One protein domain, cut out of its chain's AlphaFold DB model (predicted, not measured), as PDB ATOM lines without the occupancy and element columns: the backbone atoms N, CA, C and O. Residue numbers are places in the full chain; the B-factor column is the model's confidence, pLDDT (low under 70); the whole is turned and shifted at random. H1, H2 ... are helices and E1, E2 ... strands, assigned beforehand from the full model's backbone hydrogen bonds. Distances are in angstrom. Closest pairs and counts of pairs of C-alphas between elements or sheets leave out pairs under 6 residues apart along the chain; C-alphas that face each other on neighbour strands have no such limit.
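Overview. This is residues 3 to 99 of the 101 residues of an uncharacterized protein of Ancylostoma ceylanicum (UniProt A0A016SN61). Two pairs of helices make an elongated body, H3 with H4 toward one end and H1 with H2 toward the other; the chain runs from the one pair to the other through E1, between H2 and H3, while residues 3 to 18, a long stretch with no named element before H1, pass through the middle between the pairs. The single short strand E1 runs along one side, and residues 3 to 4 fold beside its residues 57 to 58 as a short antiparallel pairing. The printed part has 97 residues with four named helices and one named strand, in the order H1, H2, E1, H3, H4; the class is mostly helix, with under half of the residues in named elements. The whole is compact, with a radius of gyration of the C-alphas of 13.4 A, and its C-alphas span 40 by 24 by 22 A.

Arrangement. The longest helix is H3, residues 69 to 83. It touches H4, residues 90 to 97, at a steep tilt of 64 degrees, opposite ways; the closest C-alphas are those of Ala 77 and Leu 97, 5.1 A apart. H1, residues 19 to 31, is apart from both. With its residues 26 to 30 alone H1 touches H2, residues 40 to 48, and the closest C-alphas are those of Ala 29 and Ser 42, 4.9 A apart. These two run the same way at 36 degrees, only just a steep tilt. H2 is apart from H3 and from H4. E1, residues 57 to 59, is near H1, with 5 pairs of C-alphas within 10 A, and apart from H2, H3 and H4. E1 pairs with no named strand. In H1, H2, H3 and H4 every O i to N i+4 pair is within hydrogen-bond range.

Along the chain. H3 measures 21.3 A from C-alpha 69 at (-124.572, 28.628, -13.925) to C-alpha 83. H4 measures 10.4 A and ends with C-alpha 97 at (-138.379, 31.472, -9.254). H1 begins with C-alpha 19 at (-122.870, 17.139, -3.739) and measures 18.5 A. H2 measures 11.9 A, and E1 measures 6.7 A from C-alpha 57 to C-alpha 59.

Size, cuts and confidence. The two C-alphas farthest apart are those of Thr 51 and Arg 68, 41.4 A. The C-alphas of Ile 3 and Leu 99, the first and last printed, are 23.9 A apart. The printed part has no cut. The links H1 to H2, H2 to E1, E1 to H3 and H3 to H4 are short, and none is long. The mean pLDDT of the printed part is 95.9, and no printed residue is under 70.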
ATOM      1  N   ILE A   3    -135.198  15.049   1.149       98.75
ATOM      2  CA  ILE A   3    -136.474  14.756   1.809       98.75
ATOM      3  C   ILE A   3    -136.170  14.436   3.267       98.75
ATOM      4  O   ILE A   3    -135.386  13.520   3.542       98.75
ATOM      5  N   CYS A   4    -136.764  15.192   4.188       98.50
ATOM      6  CA  CYS A   4    -136.638  14.941   5.617       98.50
ATOM      7  C   CYS A   4    -137.264  13.585   5.960       98.50
ATOM      8  O   CYS A   4    -138.427  13.340   5.649       98.50
ATOM      9  N   ALA A   5    -136.508  12.700   6.615       97.69
ATOM     10  CA  ALA A   5    -137.019  11.389   7.010       97.69
ATOM     11  C   ALA A   5    -138.008  11.467   8.187       97.69
ATOM     12  O   ALA A   5    -138.785  10.538   8.376       97.69
ATOM     13  N   GLY A   6    -137.989  12.558   8.963       96.56
ATOM     14  CA  GLY A   6    -138.876  12.746  10.113       96.56
ATOM     15  C   GLY A   6    -140.290  13.208   9.747       96.56
ATOM     16  O   GLY A   6    -141.233  12.869  10.450       96.56
ATOM     17  N   CYS A   7    -140.460  13.968   8.660       97.62
ATOM     18  CA  CYS A   7    -141.760  14.562   8.308       97.62
ATOM     19  C   CYS A   7    -142.093  14.571   6.807       97.62
ATOM     20  O   CYS A   7    -143.182  14.990   6.426       97.62
ATOM     21  N   GLY A   8    -141.179  14.134   5.936       98.12
ATOM     22  CA  GLY A   8    -141.399  14.091   4.486       98.12
ATOM     23  C   GLY A   8    -141.290  15.437   3.759       98.12
ATOM     24  O   GLY A   8    -141.382  15.455   2.530       98.12
ATOM     25  N   GLU A   9    -141.056  16.545   4.472       98.62
ATOM     26  CA  GLU A   9    -140.844  17.861   3.858       98.62
ATOM     27  C   GLU A   9    -139.596  17.868   2.965       98.62
ATOM     28  O   GLU A   9    -138.598  17.176   3.215       98.62
ATOM     29  N   LYS A  10    -139.663  18.649   1.889       98.75
ATOM     30  CA  LYS A  10    -138.695  18.621   0.798       98.75
ATOM     31  C   LYS A  10    -137.889  19.907   0.752       98.75
ATOM     32  O   LYS A  10    -138.388  20.996   1.010       98.75
ATOM     33  N   TYR A  11    -136.644  19.763   0.323       98.75
ATOM     34  CA  TYR A  11    -135.755  20.848  -0.070       98.75
ATOM     35  C   TYR A  11    -135.247  20.609  -1.491       98.75
ATOM     36  O   TYR A  11    -134.875  19.486  -1.870       98.75
ATOM     37  N   ILE A  12    -135.185  21.666  -2.286       98.50
ATOM     38  CA  ILE A  12    -134.581  21.662  -3.615       98.50
ATOM     39  C   ILE A  12    -133.515  22.747  -3.655       98.50
ATOM     40  O   ILE A  12    -133.753  23.882  -3.264       98.50
ATOM     41  N   GLY A  13    -132.333  22.358  -4.121       97.19
ATOM     42  CA  GLY A  13    -131.183  23.235  -4.252       97.19
ATOM     43  C   GLY A  13    -130.277  22.765  -5.386       97.19
ATOM     44  O   GLY A  13    -130.167  21.551  -5.618       97.19
ATOM     45  N   GLU A  14    -129.614  23.697  -6.066       95.62
ATOM     46  CA  GLU A  14    -128.467  23.404  -6.929       95.62
ATOM     47  C   GLU A  14    -127.142  23.483  -6.163       95.62
ATOM     48  O   GLU A  14    -127.044  24.011  -5.054       95.62
ATOM     49  N   THR A  15    -126.091  22.900  -6.733       93.38
ATOM     50  CA  THR A  15    -124.741  23.127  -6.234       93.38
ATOM     51  C   THR A  15    -123.724  22.960  -7.353       93.38
ATOM     52  O   THR A  15    -123.713  21.953  -8.061       93.38
ATOM     53  N   MET A  16    -122.829  23.942  -7.487       91.56
ATOM     54  CA  MET A  16    -121.629  23.816  -8.324       91.56
ATOM     55  C   MET A  16    -120.555  22.936  -7.681       91.56
ATOM     56  O   MET A  16    -119.657  22.438  -8.356       91.56
ATOM     57  N   ARG A  17    -120.596  22.815  -6.350       91.75
ATOM     58  CA  ARG A  17    -119.610  22.071  -5.567       91.75
ATOM     59  C   ARG A  17    -119.991  20.588  -5.544       91.75
ATOM     60  O   ARG A  17    -121.136  20.241  -5.829       91.75
ATOM     61  N   PRO A  18    -119.069  19.682  -5.171       93.94
ATOM     62  CA  PRO A  18    -119.415  18.278  -4.996       93.94
ATOM     63  C   PRO A  18    -120.613  18.122  -4.059       93.94
ATOM     64  O   PRO A  18    -120.601  18.672  -2.955       93.94
ATOM     65  N   LEU A  19    -121.612  17.333  -4.472       94.50
ATOM     66  CA  LEU A  19    -122.870  17.139  -3.739       94.50
ATOM     67  C   LEU A  19    -122.635  16.868  -2.247       94.50
ATOM     68  O   LEU A  19    -123.283  17.473  -1.399       94.50
ATOM     69  N   ARG A  20    -121.639  16.032  -1.922       96.62
ATOM     70  CA  ARG A  20    -121.254  15.714  -0.541       96.62
ATOM     71  C   ARG A  20    -121.035  16.959   0.330       96.62
ATOM     72  O   ARG A  20    -121.515  16.975   1.454       96.62
ATOM     73  N   ARG A  21    -120.365  18.001  -0.178       97.31
ATOM     74  CA  ARG A  21    -120.101  19.232   0.589       97.31
ATOM     75  C   ARG A  21    -121.400  19.934   0.985       97.31
ATOM     76  O   ARG A  21    -121.544  20.318   2.141       97.31
ATOM     77  N   ARG A  22    -122.354  20.040   0.054       97.19
ATOM     78  CA  ARG A  22    -123.675  20.631   0.317       97.19
ATOM     79  C   ARG A  22    -124.481  19.787   1.307       97.19
ATOM     80  O   ARG A  22    -125.111  20.330   2.205       97.19
ATOM     81  N   LEU A  23    -124.407  18.458   1.204       97.88
ATOM     82  CA  LEU A  23    -125.055  17.567   2.172       97.88
ATOM     83  C   LEU A  23    -124.461  17.712   3.581       97.88
ATOM     84  O   LEU A  23    -125.207  17.709   4.555       97.88
ATOM     85  N   ASP A  24    -123.143  17.860   3.701       97.81
ATOM     86  CA  ASP A  24    -122.476  18.043   4.995       97.81
ATOM     87  C   ASP A  24    -122.817  19.403   5.638       97.81
ATOM     88  O   ASP A  24    -122.898  19.505   6.861       97.81
ATOM     89  N   GLU A  25    -123.068  20.447   4.842       97.50
ATOM     90  CA  GLU A  25    -123.621  21.722   5.328       97.50
ATOM     91  C   GLU A  25    -125.011  21.531   5.937       97.50
ATOM     92  O   GLU A  25    -125.227  21.903   7.089       97.50
ATOM     93  N   HIS A  26    -125.918  20.865   5.219       98.00
ATOM     94  CA  HIS A  26    -127.266  20.602   5.720       98.00
ATOM     95  C   HIS A  26    -127.267  19.712   6.973       98.00
ATOM     96  O   HIS A  26    -128.020  19.973   7.907       98.00
ATOM     97  N   ARG A  27    -126.379  18.707   7.053       97.94
ATOM     98  CA  ARG A  27    -126.208  17.892   8.272       97.94
ATOM     99  C   ARG A  27    -125.765  18.726   9.468       97.94
ATOM    100  O   ARG A  27    -126.312  18.554  10.552       97.94
ATOM    101  N   ARG A  28    -124.795  19.627   9.283       98.25
ATOM    102  CA  ARG A  28    -124.326  20.512  10.362       98.25
ATOM    103  C   ARG A  28    -125.418  21.477  10.822       98.25
ATOM    104  O   ARG A  28    -125.579  21.645  12.026       98.25
ATOM    105  N   ALA A  29    -126.192  22.036   9.892       98.12
ATOM    106  CA  ALA A  29    -127.342  22.888  10.194       98.12
ATOM    107  C   ALA A  29    -128.428  22.149  11.002       98.12
ATOM    108  O   ALA A  29    -128.934  22.676  11.987       98.12
ATOM    109  N   LEU A  30    -128.736  20.895  10.652       97.56
ATOM    110  CA  LEU A  30    -129.663  20.057  11.427       97.56
ATOM    111  C   LEU A  30    -129.132  19.712  12.827       97.56
ATOM    112  O   LEU A  30    -129.897  19.706  13.791       97.56
ATOM    113  N   ALA A  31    -127.840  19.395  12.936       97.06
ATOM    114  CA  ALA A  31    -127.222  18.984  14.194       97.06
ATOM    115  C   ALA A  31    -127.030  20.151  15.173       97.06
ATOM    116  O   ALA A  31    -127.160  19.963  16.380       97.06
ATOM    117  N   ASN A  32    -126.722  21.344  14.661       96.81
ATOM    118  CA  ASN A  32    -126.431  22.522  15.468       96.81
ATOM    119  C   ASN A  32    -127.097  23.784  14.880       96.81
ATOM    120  O   ASN A  32    -126.409  24.663  14.346       96.81
ATOM    121  N   PRO A  33    -128.437  23.891  14.959       96.81
ATOM    122  CA  PRO A  33    -129.193  24.947  14.286       96.81
ATOM    123  C   PRO A  33    -128.828  26.359  14.764       96.81
ATOM    124  O   PRO A  33    -128.820  27.295  13.966       96.81
ATOM    125  N   SER A  34    -128.455  26.518  16.038       96.44
ATOM    126  CA  SER A  34    -128.081  27.814  16.619       96.44
ATOM    127  C   SER A  34    -126.797  28.399  16.023       96.44
ATOM    128  O   SER A  34    -126.641  29.615  15.993       96.44
ATOM    129  N   SER A  35    -125.879  27.562  15.521       97.69
ATOM    130  CA  SER A  35    -124.654  28.031  14.854       97.69
ATOM    131  C   SER A  35    -124.849  28.375  13.376       97.69
ATOM    132  O   SER A  35    -123.973  29.004  12.787       97.69
ATOM    133  N   TYR A  36    -125.978  27.987  12.775       96.69
ATOM    134  CA  TYR A  36    -126.286  28.224  11.362       96.69
ATOM    135  C   TYR A  36    -127.691  28.824  11.183       96.69
ATOM    136  O   TYR A  36    -128.505  28.256  10.454       96.69
ATOM    137  N   PRO A  37    -128.022  29.953  11.836       93.94
ATOM    138  CA  PRO A  37    -129.402  30.437  11.938       93.94
ATOM    139  C   PRO A  37    -130.027  30.852  10.595       93.94
ATOM    140  O   PRO A  37    -131.248  30.876  10.474       93.94
ATOM    141  N   SER A  38    -129.210  31.159   9.582       93.25
ATOM    142  CA  SER A  38    -129.664  31.519   8.233       93.25
ATOM    143  C   SER A  38    -129.949  30.317   7.328       93.25
ATOM    144  O   SER A  38    -130.514  30.494   6.252       93.25
ATOM    145  N   GLU A  39    -129.547  29.103   7.715       96.69
ATOM    146  CA  GLU A  39    -129.750  27.912   6.890       96.69
ATOM    147  C   GLU A  39    -131.191  27.400   7.009       96.69
ATOM    148  O   GLU A  39    -131.731  27.234   8.108       96.69
ATOM    149  N   SER A  40    -131.799  27.067   5.868       97.88
ATOM    150  CA  SER A  40    -133.163  26.525   5.782       97.88
ATOM    151  C   SER A  40    -133.367  25.292   6.669       97.88
ATOM    152  O   SER A  40    -134.384  25.164   7.351       97.88
ATOM    153  N   PHE A  41    -132.356  24.427   6.741       98.12
ATOM    154  CA  PHE A  41    -132.371  23.230   7.579       98.12
ATOM    155  C   PHE A  41    -132.316  23.531   9.080       98.12
ATOM    156  O   PHE A  41    -132.932  22.800   9.853       98.12
ATOM    157  N   SER A  42    -131.655  24.611   9.502       98.00
ATOM    158  CA  SER A  42    -131.687  25.044  10.905       98.00
ATOM    159  C   SER A  42    -133.083  25.517  11.290       98.00
ATOM    160  O   SER A  42    -133.605  25.117  12.328       98.00
ATOM    161  N   ARG A  43    -133.727  26.308  10.421       97.88
ATOM    162  CA  ARG A  43    -135.118  26.746  10.613       97.88
ATOM    163  C   ARG A  43    -136.081  25.559  10.642       97.88
ATOM    164  O   ARG A  43    -136.956  25.484  11.493       97.88
ATOM    165  N   HIS A  44    -135.921  24.618   9.720       98.00
ATOM    166  CA  HIS A  44    -136.733  23.406   9.687       98.00
ATOM    167  C   HIS A  44    -136.569  22.586  10.976       98.00
ATOM    168  O   HIS A  44    -137.560  22.211  11.602       98.00
ATOM    169  N   ARG A  45    -135.324  22.388  11.431       97.62
ATOM    170  CA  ARG A  45    -135.001  21.706  12.690       97.62
ATOM    171  C   ARG A  45    -135.728  22.324  13.886       97.62
ATOM    172  O   ARG A  45    -136.305  21.580  14.674       97.62
ATOM    173  N   THR A  46    -135.712  23.650  14.012       96.88
ATOM    174  CA  THR A  46    -136.306  24.367  15.154       96.88
ATOM    175  C   THR A  46    -137.825  24.504  15.091       96.88
ATOM    176  O   THR A  46    -138.438  24.764  16.120       96.88
ATOM    177  N   LEU A  47    -138.443  24.345  13.915       96.44
ATOM    178  CA  LEU A  47    -139.900  24.416  13.761       96.44
ATOM    179  C   LEU A  47    -140.583  23.046  13.805       96.44
ATOM    180  O   LEU A  47    -141.742  22.964  14.202       96.44
ATOM    181  N   LYS A  48    -139.904  21.991  13.344       97.12
ATOM    182  CA  LYS A  48    -140.525  20.677  13.107       97.12
ATOM    183  C   LYS A  48    -139.976  19.560  13.982       97.12
ATOM    184  O   LYS A  48    -140.673  18.574  14.166       97.12
ATOM    185  N   HIS A  49    -138.765  19.709  14.520       96.88
ATOM    186  CA  HIS A  49    -138.067  18.630  15.222       96.88
ATOM    187  C   HIS A  49    -137.394  19.099  16.520       96.88
ATOM    188  O   HIS A  49    -136.376  18.551  16.918       96.88
ATOM    189  N   THR A  50    -137.909  20.121  17.201       94.25
ATOM    190  CA  THR A  50    -137.219  20.796  18.322       94.25
ATOM    191  C   THR A  50    -136.778  19.861  19.449       94.25
ATOM    192  O   THR A  50    -135.694  20.035  20.002       94.25
ATOM    193  N   THR A  51    -137.603  18.870  19.785       92.44
ATOM    194  CA  THR A  51    -137.405  17.958  20.925       92.44
ATOM    195  C   THR A  51    -136.872  16.579  20.528       92.44
ATOM    196  O   THR A  51    -136.506  15.787  21.392       92.44
ATOM    197  N   GLU A  52    -136.812  16.279  19.233       92.19
ATOM    198  CA  GLU A  52    -136.356  14.992  18.700       92.19
ATOM    199  C   GLU A  52    -134.848  15.022  18.430       92.19
ATOM    200  O   GLU A  52    -134.272  16.103  18.347       92.19
ATOM    201  N   PRO A  53    -134.163  13.890  18.218       94.12
ATOM    202  CA  PRO A  53    -132.838  13.893  17.597       94.12
ATOM    203  C   PRO A  53    -132.865  14.530  16.192       94.12
ATOM    204  O   PRO A  53    -133.914  14.522  15.545       94.12
ATOM    205  N   PRO A  54    -131.743  15.079  15.683       94.62
ATOM    206  CA  PRO A  54    -131.686  15.612  14.324       94.62
ATOM    207  C   PRO A  54    -132.153  14.565  13.299       94.62
ATOM    208  O   PRO A  54    -131.604  13.459  13.281       94.62
ATOM    209  N   PRO A  55    -133.144  14.881  12.444       95.88
ATOM    210  CA  PRO A  55    -133.663  13.908  11.500       95.88
ATOM    211  C   PRO A  55    -132.605  13.559  10.449       95.88
ATOM    212  O   PRO A  55    -131.833  14.408   9.994       95.88
ATOM    213  N   ALA A  56    -132.607  12.302  10.010       97.06
ATOM    214  CA  ALA A  56    -131.928  11.930   8.779       97.06
ATOM    215  C   ALA A  56    -132.663  12.523   7.564       97.06
ATOM    216  O   ALA A  56    -133.796  13.003   7.651       97.06
ATOM    217  N   PHE A  57    -132.034  12.449   6.397       98.19
ATOM    218  CA  PHE A  57    -132.680  12.810   5.144       98.19
ATOM    219  C   PHE A  57    -132.262  11.870   4.020       98.19
ATOM    220  O   PHE A  57    -131.146  11.348   3.997       98.19
ATOM    221  N   THR A  58    -133.161  11.692   3.058       98.19
ATOM    222  CA  THR A  58    -132.864  10.992   1.807       98.19
ATOM    223  C   THR A  58    -132.573  12.002   0.704       98.19
ATOM    224  O   THR A  58    -133.001  13.157   0.760       98.19
ATOM    225  N   VAL A  59    -131.796  11.589  -0.299       98.12
ATOM    226  CA  VAL A  59    -131.358  12.466  -1.390       98.12
ATOM    227  C   VAL A  59    -131.731  11.843  -2.724       98.12
ATOM    228  O   VAL A  59    -131.343  10.717  -3.024       98.12
ATOM    229  N   ARG A  60    -132.427  12.616  -3.557       97.81
ATOM    230  CA  ARG A  60    -132.705  12.289  -4.956       97.81
ATOM    231  C   ARG A  60    -132.038  13.313  -5.865       97.81
ATOM    232  O   ARG A  60    -132.352  14.509  -5.814       97.81
ATOM    233  N   VAL A  61    -131.115  12.844  -6.702       97.06
ATOM    234  CA  VAL A  61    -130.498  13.660  -7.757       97.06
ATOM    235  C   VAL A  61    -131.519  13.824  -8.880       97.06
ATOM    236  O   VAL A  61    -131.952  12.829  -9.448       97.06
ATOM    237  N   LEU A  62    -131.925  15.067  -9.156       96.94
ATOM    238  CA  LEU A  62    -132.914  15.372 -10.198       96.94
ATOM    239  C   LEU A  62    -132.247  15.543 -11.566       96.94
ATOM    240  O   LEU A  62    -132.726  15.003 -12.553       96.94
ATOM    241  N   HIS A  63    -131.111  16.245 -11.597       94.44
ATOM    242  CA  HIS A  63    -130.369  16.580 -12.813       94.44
ATOM    243  C   HIS A  63    -128.864  16.435 -12.576       94.44
ATOM    244  O   HIS A  63    -128.392  16.579 -11.444       94.44
ATOM    245  N   ARG A  64    -128.102  16.148 -13.638       91.44
ATOM    246  CA  ARG A  64    -126.629  16.077 -13.635       91.44
ATOM    247  C   ARG A  64    -126.060  16.846 -14.836       91.44
ATOM    248  O   ARG A  64    -126.769  17.077 -15.806       91.44
ATOM    249  N   HIS A  65    -124.770  17.184 -14.774       74.00
ATOM    250  CA  HIS A  65    -123.953  17.623 -15.920       74.00
ATOM    251  C   HIS A  65    -124.328  18.949 -16.621       74.00
ATOM    252  O   HIS A  65    -124.113  19.075 -17.820       74.00
ATOM    253  N   SER A  66    -124.774  19.981 -15.894       75.25
ATOM    254  CA  SER A  66    -124.812  21.351 -16.441       75.25
ATOM    255  C   SER A  66    -123.635  22.178 -15.918       75.25
ATOM    256  O   SER A  66    -123.506  22.427 -14.716       75.25
ATOM    257  N   THR A  67    -122.748  22.592 -16.823       78.06
ATOM    258  CA  THR A  67    -121.571  23.415 -16.500       78.06
ATOM    259  C   THR A  67    -121.922  24.898 -16.393       78.06
ATOM    260  O   THR A  67    -121.261  25.635 -15.658       78.06
ATOM    261  N   ARG A  68    -123.016  25.337 -17.025       89.94
ATOM    262  CA  ARG A  68    -123.439  26.740 -17.056       89.94
ATOM    263  C   ARG A  68    -124.292  27.098 -15.844       89.94
ATOM    264  O   ARG A  68    -125.295  26.457 -15.547       89.94
ATOM    265  N   THR A  69    -123.907  28.172 -15.157       90.75
ATOM    266  CA  THR A  69    -124.572  28.628 -13.925       90.75
ATOM    267  C   THR A  69    -126.041  28.966 -14.121       90.75
ATOM    268  O   THR A  69    -126.869  28.549 -13.314       90.75
ATOM    269  N   LEU A  70    -126.380  29.661 -15.206       92.75
ATOM    270  CA  LEU A  70    -127.765  30.027 -15.484       92.75
ATOM    271  C   LEU A  70    -128.649  28.795 -15.724       92.75
ATOM    272  O   LEU A  70    -129.740  28.711 -15.173       92.75
ATOM    273  N   GLU A  71    -128.164  27.816 -16.488       93.19
ATOM    274  CA  GLU A  71    -128.906  26.581 -16.763       93.19
ATOM    275  C   GLU A  71    -129.192  25.799 -15.477       93.19
ATOM    276  O   GLU A  71    -130.332  25.388 -15.260       93.19
ATOM    277  N   ARG A  72    -128.205  25.654 -14.578       94.75
ATOM    278  CA  ARG A  72    -128.427  25.009 -13.272       94.75
ATOM    279  C   ARG A  72    -129.512  25.707 -12.457       94.75
ATOM    280  O   ARG A  72    -130.407  25.027 -11.959       94.75
ATOM    281  N   ARG A  73    -129.465  27.038 -12.365       95.62
ATOM    282  CA  ARG A  73    -130.461  27.814 -11.612       95.62
ATOM    283  C   ARG A  73    -131.855  27.785 -12.257       95.62
ATOM    284  O   ARG A  73    -132.852  27.715 -11.550       95.62
ATOM    285  N   ILE A  74    -131.957  27.760 -13.589       95.81
ATOM    286  CA  ILE A  74    -133.245  27.571 -14.282       95.81
ATOM    287  C   ILE A  74    -133.816  26.178 -13.992       95.81
ATOM    288  O   ILE A  74    -135.012  26.038 -13.731       95.81
ATOM    289  N   MET A  75    -132.982  25.135 -14.014       96.81
ATOM    290  CA  MET A  75    -133.425  23.778 -13.687       96.81
ATOM    291  C   MET A  75    -133.870  23.667 -12.228       96.81
ATOM    292  O   MET A  75    -134.907  23.069 -11.958       96.81
ATOM    293  N   GLU A  76    -133.150  24.297 -11.301       97.31
ATOM    294  CA  GLU A  76    -133.573  24.435  -9.907       97.31
ATOM    295  C   GLU A  76    -134.956  25.091  -9.803       97.31
ATOM    296  O   GLU A  76    -135.852  24.518  -9.186       97.31
ATOM    297  N   ALA A  77    -135.175  26.221 -10.485       98.19
ATOM    298  CA  ALA A  77    -136.457  26.924 -10.496       98.19
ATOM    299  C   ALA A  77    -137.609  26.054 -11.016       98.19
ATOM    300  O   ALA A  77    -138.698  26.037 -10.436       98.19
ATOM    301  N   ARG A  78    -137.375  25.298 -12.096       98.00
ATOM    302  CA  ARG A  78    -138.377  24.380 -12.662       98.00
ATOM    303  C   ARG A  78    -138.751  23.278 -11.679       98.00
ATOM    304  O   ARG A  78    -139.931  22.963 -11.552       98.00
ATOM    305  N   GLU A  79    -137.767  22.712 -10.987       98.31
ATOM    306  CA  GLU A  79    -138.002  21.659  -9.999       98.31
ATOM    307  C   GLU A  79    -138.660  22.200  -8.726       98.31
ATOM    308  O   GLU A  79    -139.555  21.549  -8.193       98.31
ATOM    309  N   ILE A  80    -138.299  23.409  -8.278       98.44
ATOM    310  CA  ILE A  80    -138.991  24.109  -7.187       98.44
ATOM    311  C   ILE A  80    -140.471  24.295  -7.536       98.44
ATOM    312  O   ILE A  80    -141.329  23.892  -6.755       98.44
ATOM    313  N   ARG A  81    -140.785  24.828  -8.725       98.00
ATOM    314  CA  ARG A  81    -142.176  25.024  -9.168       98.00
ATOM    315  C   ARG A  81    -142.953  23.710  -9.277       98.00
ATOM    316  O   ARG A  81    -144.151  23.689  -9.046       98.00
ATOM    317  N   ARG A  82    -142.286  22.619  -9.658       98.31
ATOM    318  CA  ARG A  82    -142.911  21.299  -9.818       98.31
ATOM    319  C   ARG A  82    -143.247  20.628  -8.486       98.31
ATOM    320  O   ARG A  82    -144.182  19.836  -8.430       98.31
ATOM    321  N   HIS A  83    -142.422  20.846  -7.468       98.19
ATOM    322  CA  HIS A  83    -142.442  20.048  -6.242       98.19
ATOM    323  C   HIS A  83    -142.835  20.818  -4.986       98.19
ATOM    324  O   HIS A  83    -143.037  20.163  -3.964       98.19
ATOM    325  N   GLU A  84    -142.898  22.149  -5.068       97.81
ATOM    326  CA  GLU A  84    -143.337  23.054  -4.001       97.81
ATOM    327  C   GLU A  84    -142.678  22.728  -2.647       97.81
ATOM    328  O   GLU A  84    -143.355  22.353  -1.692       97.81
ATOM    329  N   PRO A  85    -141.331  22.787  -2.565       98.44
ATOM    330  CA  PRO A  85    -140.600  22.329  -1.391       98.44
ATOM    331  C   PRO A  85    -140.854  23.216  -0.167       98.44
ATOM    332  O   PRO A  85    -140.723  24.438  -0.221       98.44
ATOM    333  N   GLU A  86    -141.152  22.570   0.954       98.56
ATOM    334  CA  GLU A  86    -141.594  23.194   2.199       98.56
ATOM    335  C   GLU A  86    -140.418  23.716   3.051       98.56
ATOM    336  O   GLU A  86    -140.568  24.661   3.828       98.56
ATOM    337  N   ILE A  87    -139.229  23.117   2.896       98.56
ATOM    338  CA  ILE A  87    -138.026  23.469   3.670       98.56
ATOM    339  C   ILE A  87    -137.365  24.739   3.127       98.56
ATOM    340  O   ILE A  87    -136.809  25.515   3.907       98.56
ATOM    341  N   ASN A  88    -137.403  24.953   1.807       98.56
ATOM    342  CA  ASN A  88    -136.833  26.150   1.192       98.56
ATOM    343  C   ASN A  88    -137.434  27.421   1.816       98.56
ATOM    344  O   ASN A  88    -138.638  27.516   2.059       98.56
ATOM    345  N   THR A  89    -136.599  28.423   2.081       97.38
ATOM    346  CA  THR A  89    -137.072  29.697   2.626       97.38
ATOM    347  C   THR A  89    -137.800  30.508   1.561       97.38
ATOM    348  O   THR A  89    -137.612  30.330   0.357       97.38
ATOM    349  N   ARG A  90    -138.629  31.461   1.997       95.94
ATOM    350  CA  ARG A  90    -139.352  32.344   1.075       95.94
ATOM    351  C   ARG A  90    -138.381  33.161   0.220       95.94
ATOM    352  O   ARG A  90    -138.670  33.450  -0.938       95.94
ATOM    353  N   GLU A  91    -137.240  33.520   0.792       96.06
ATOM    354  CA  GLU A  91    -136.165  34.264   0.153       96.06
ATOM    355  C   GLU A  91    -135.475  33.415  -0.924       96.06
ATOM    356  O   GLU A  91    -135.362  33.884  -2.057       96.06
ATOM    357  N   GLU A  92    -135.120  32.158  -0.613       96.25
ATOM    358  CA  GLU A  92    -134.573  31.194  -1.587       96.25
ATOM    359  C   GLU A  92    -135.539  31.015  -2.769       96.25
ATOM    360  O   GLU A  92    -135.158  31.161  -3.932       96.25
ATOM    361  N   LEU A  93    -136.819  30.761  -2.473       97.50
ATOM    362  CA  LEU A  93    -137.854  30.579  -3.491       97.50
ATOM    363  C   LEU A  93    -137.998  31.824  -4.376       97.50
ATOM    364  O   LEU A  93    -138.064  31.711  -5.600       97.50
ATOM    365  N   ARG A  94    -138.021  33.021  -3.776       96.94
ATOM    366  CA  ARG A  94    -138.154  34.290  -4.502       96.94
ATOM    367  C   ARG A  94    -136.966  34.557  -5.422       96.94
ATOM    368  O   ARG A  94    -137.179  35.070  -6.516       96.94
ATOM    369  N   GLU A  95    -135.741  34.273  -4.988       95.69
ATOM    370  CA  GLU A  95    -134.545  34.472  -5.815       95.69
ATOM    371  C   GLU A  95    -134.589  33.582  -7.057       95.69
ATOM    372  O   GLU A  95    -134.394  34.062  -8.174       95.69
ATOM    373  N   VAL A  96    -134.886  32.298  -6.865       96.31
ATOM    374  CA  VAL A  96    -134.761  31.294  -7.920       96.31
ATOM    375  C   VAL A  96    -135.947  31.331  -8.890       96.31
ATOM    376  O   VAL A  96    -135.751  31.288 -10.105       96.31
ATOM    377  N   LEU A  97    -137.183  31.478  -8.397       97.12
ATOM    378  CA  LEU A  97    -138.379  31.472  -9.254       97.12
ATOM    379  C   LEU A  97    -138.449  32.668 -10.212       97.12
ATOM    380  O   LEU A  97    -139.059  32.552 -11.271       97.12
ATOM    381  N   ARG A  98    -137.772  33.783  -9.906       96.69
ATOM    382  CA  ARG A  98    -137.652  34.943 -10.811       96.69
ATOM    383  C   ARG A  98    -136.995  34.618 -12.151       96.69
ATOM    384  O   ARG A  98    -137.163  35.378 -13.094       96.69
ATOM    385  N   LEU A  99    -136.248  33.521 -12.242       94.44
ATOM    386  CA  LEU A  99    -135.566  33.109 -13.471       94.44
ATOM    387  C   LEU A  99    -136.508  32.482 -14.508       94.44
ATOM    388  O   LEU A  99    -136.101  32.280 -15.648       94.44
TER     389      LEU A  99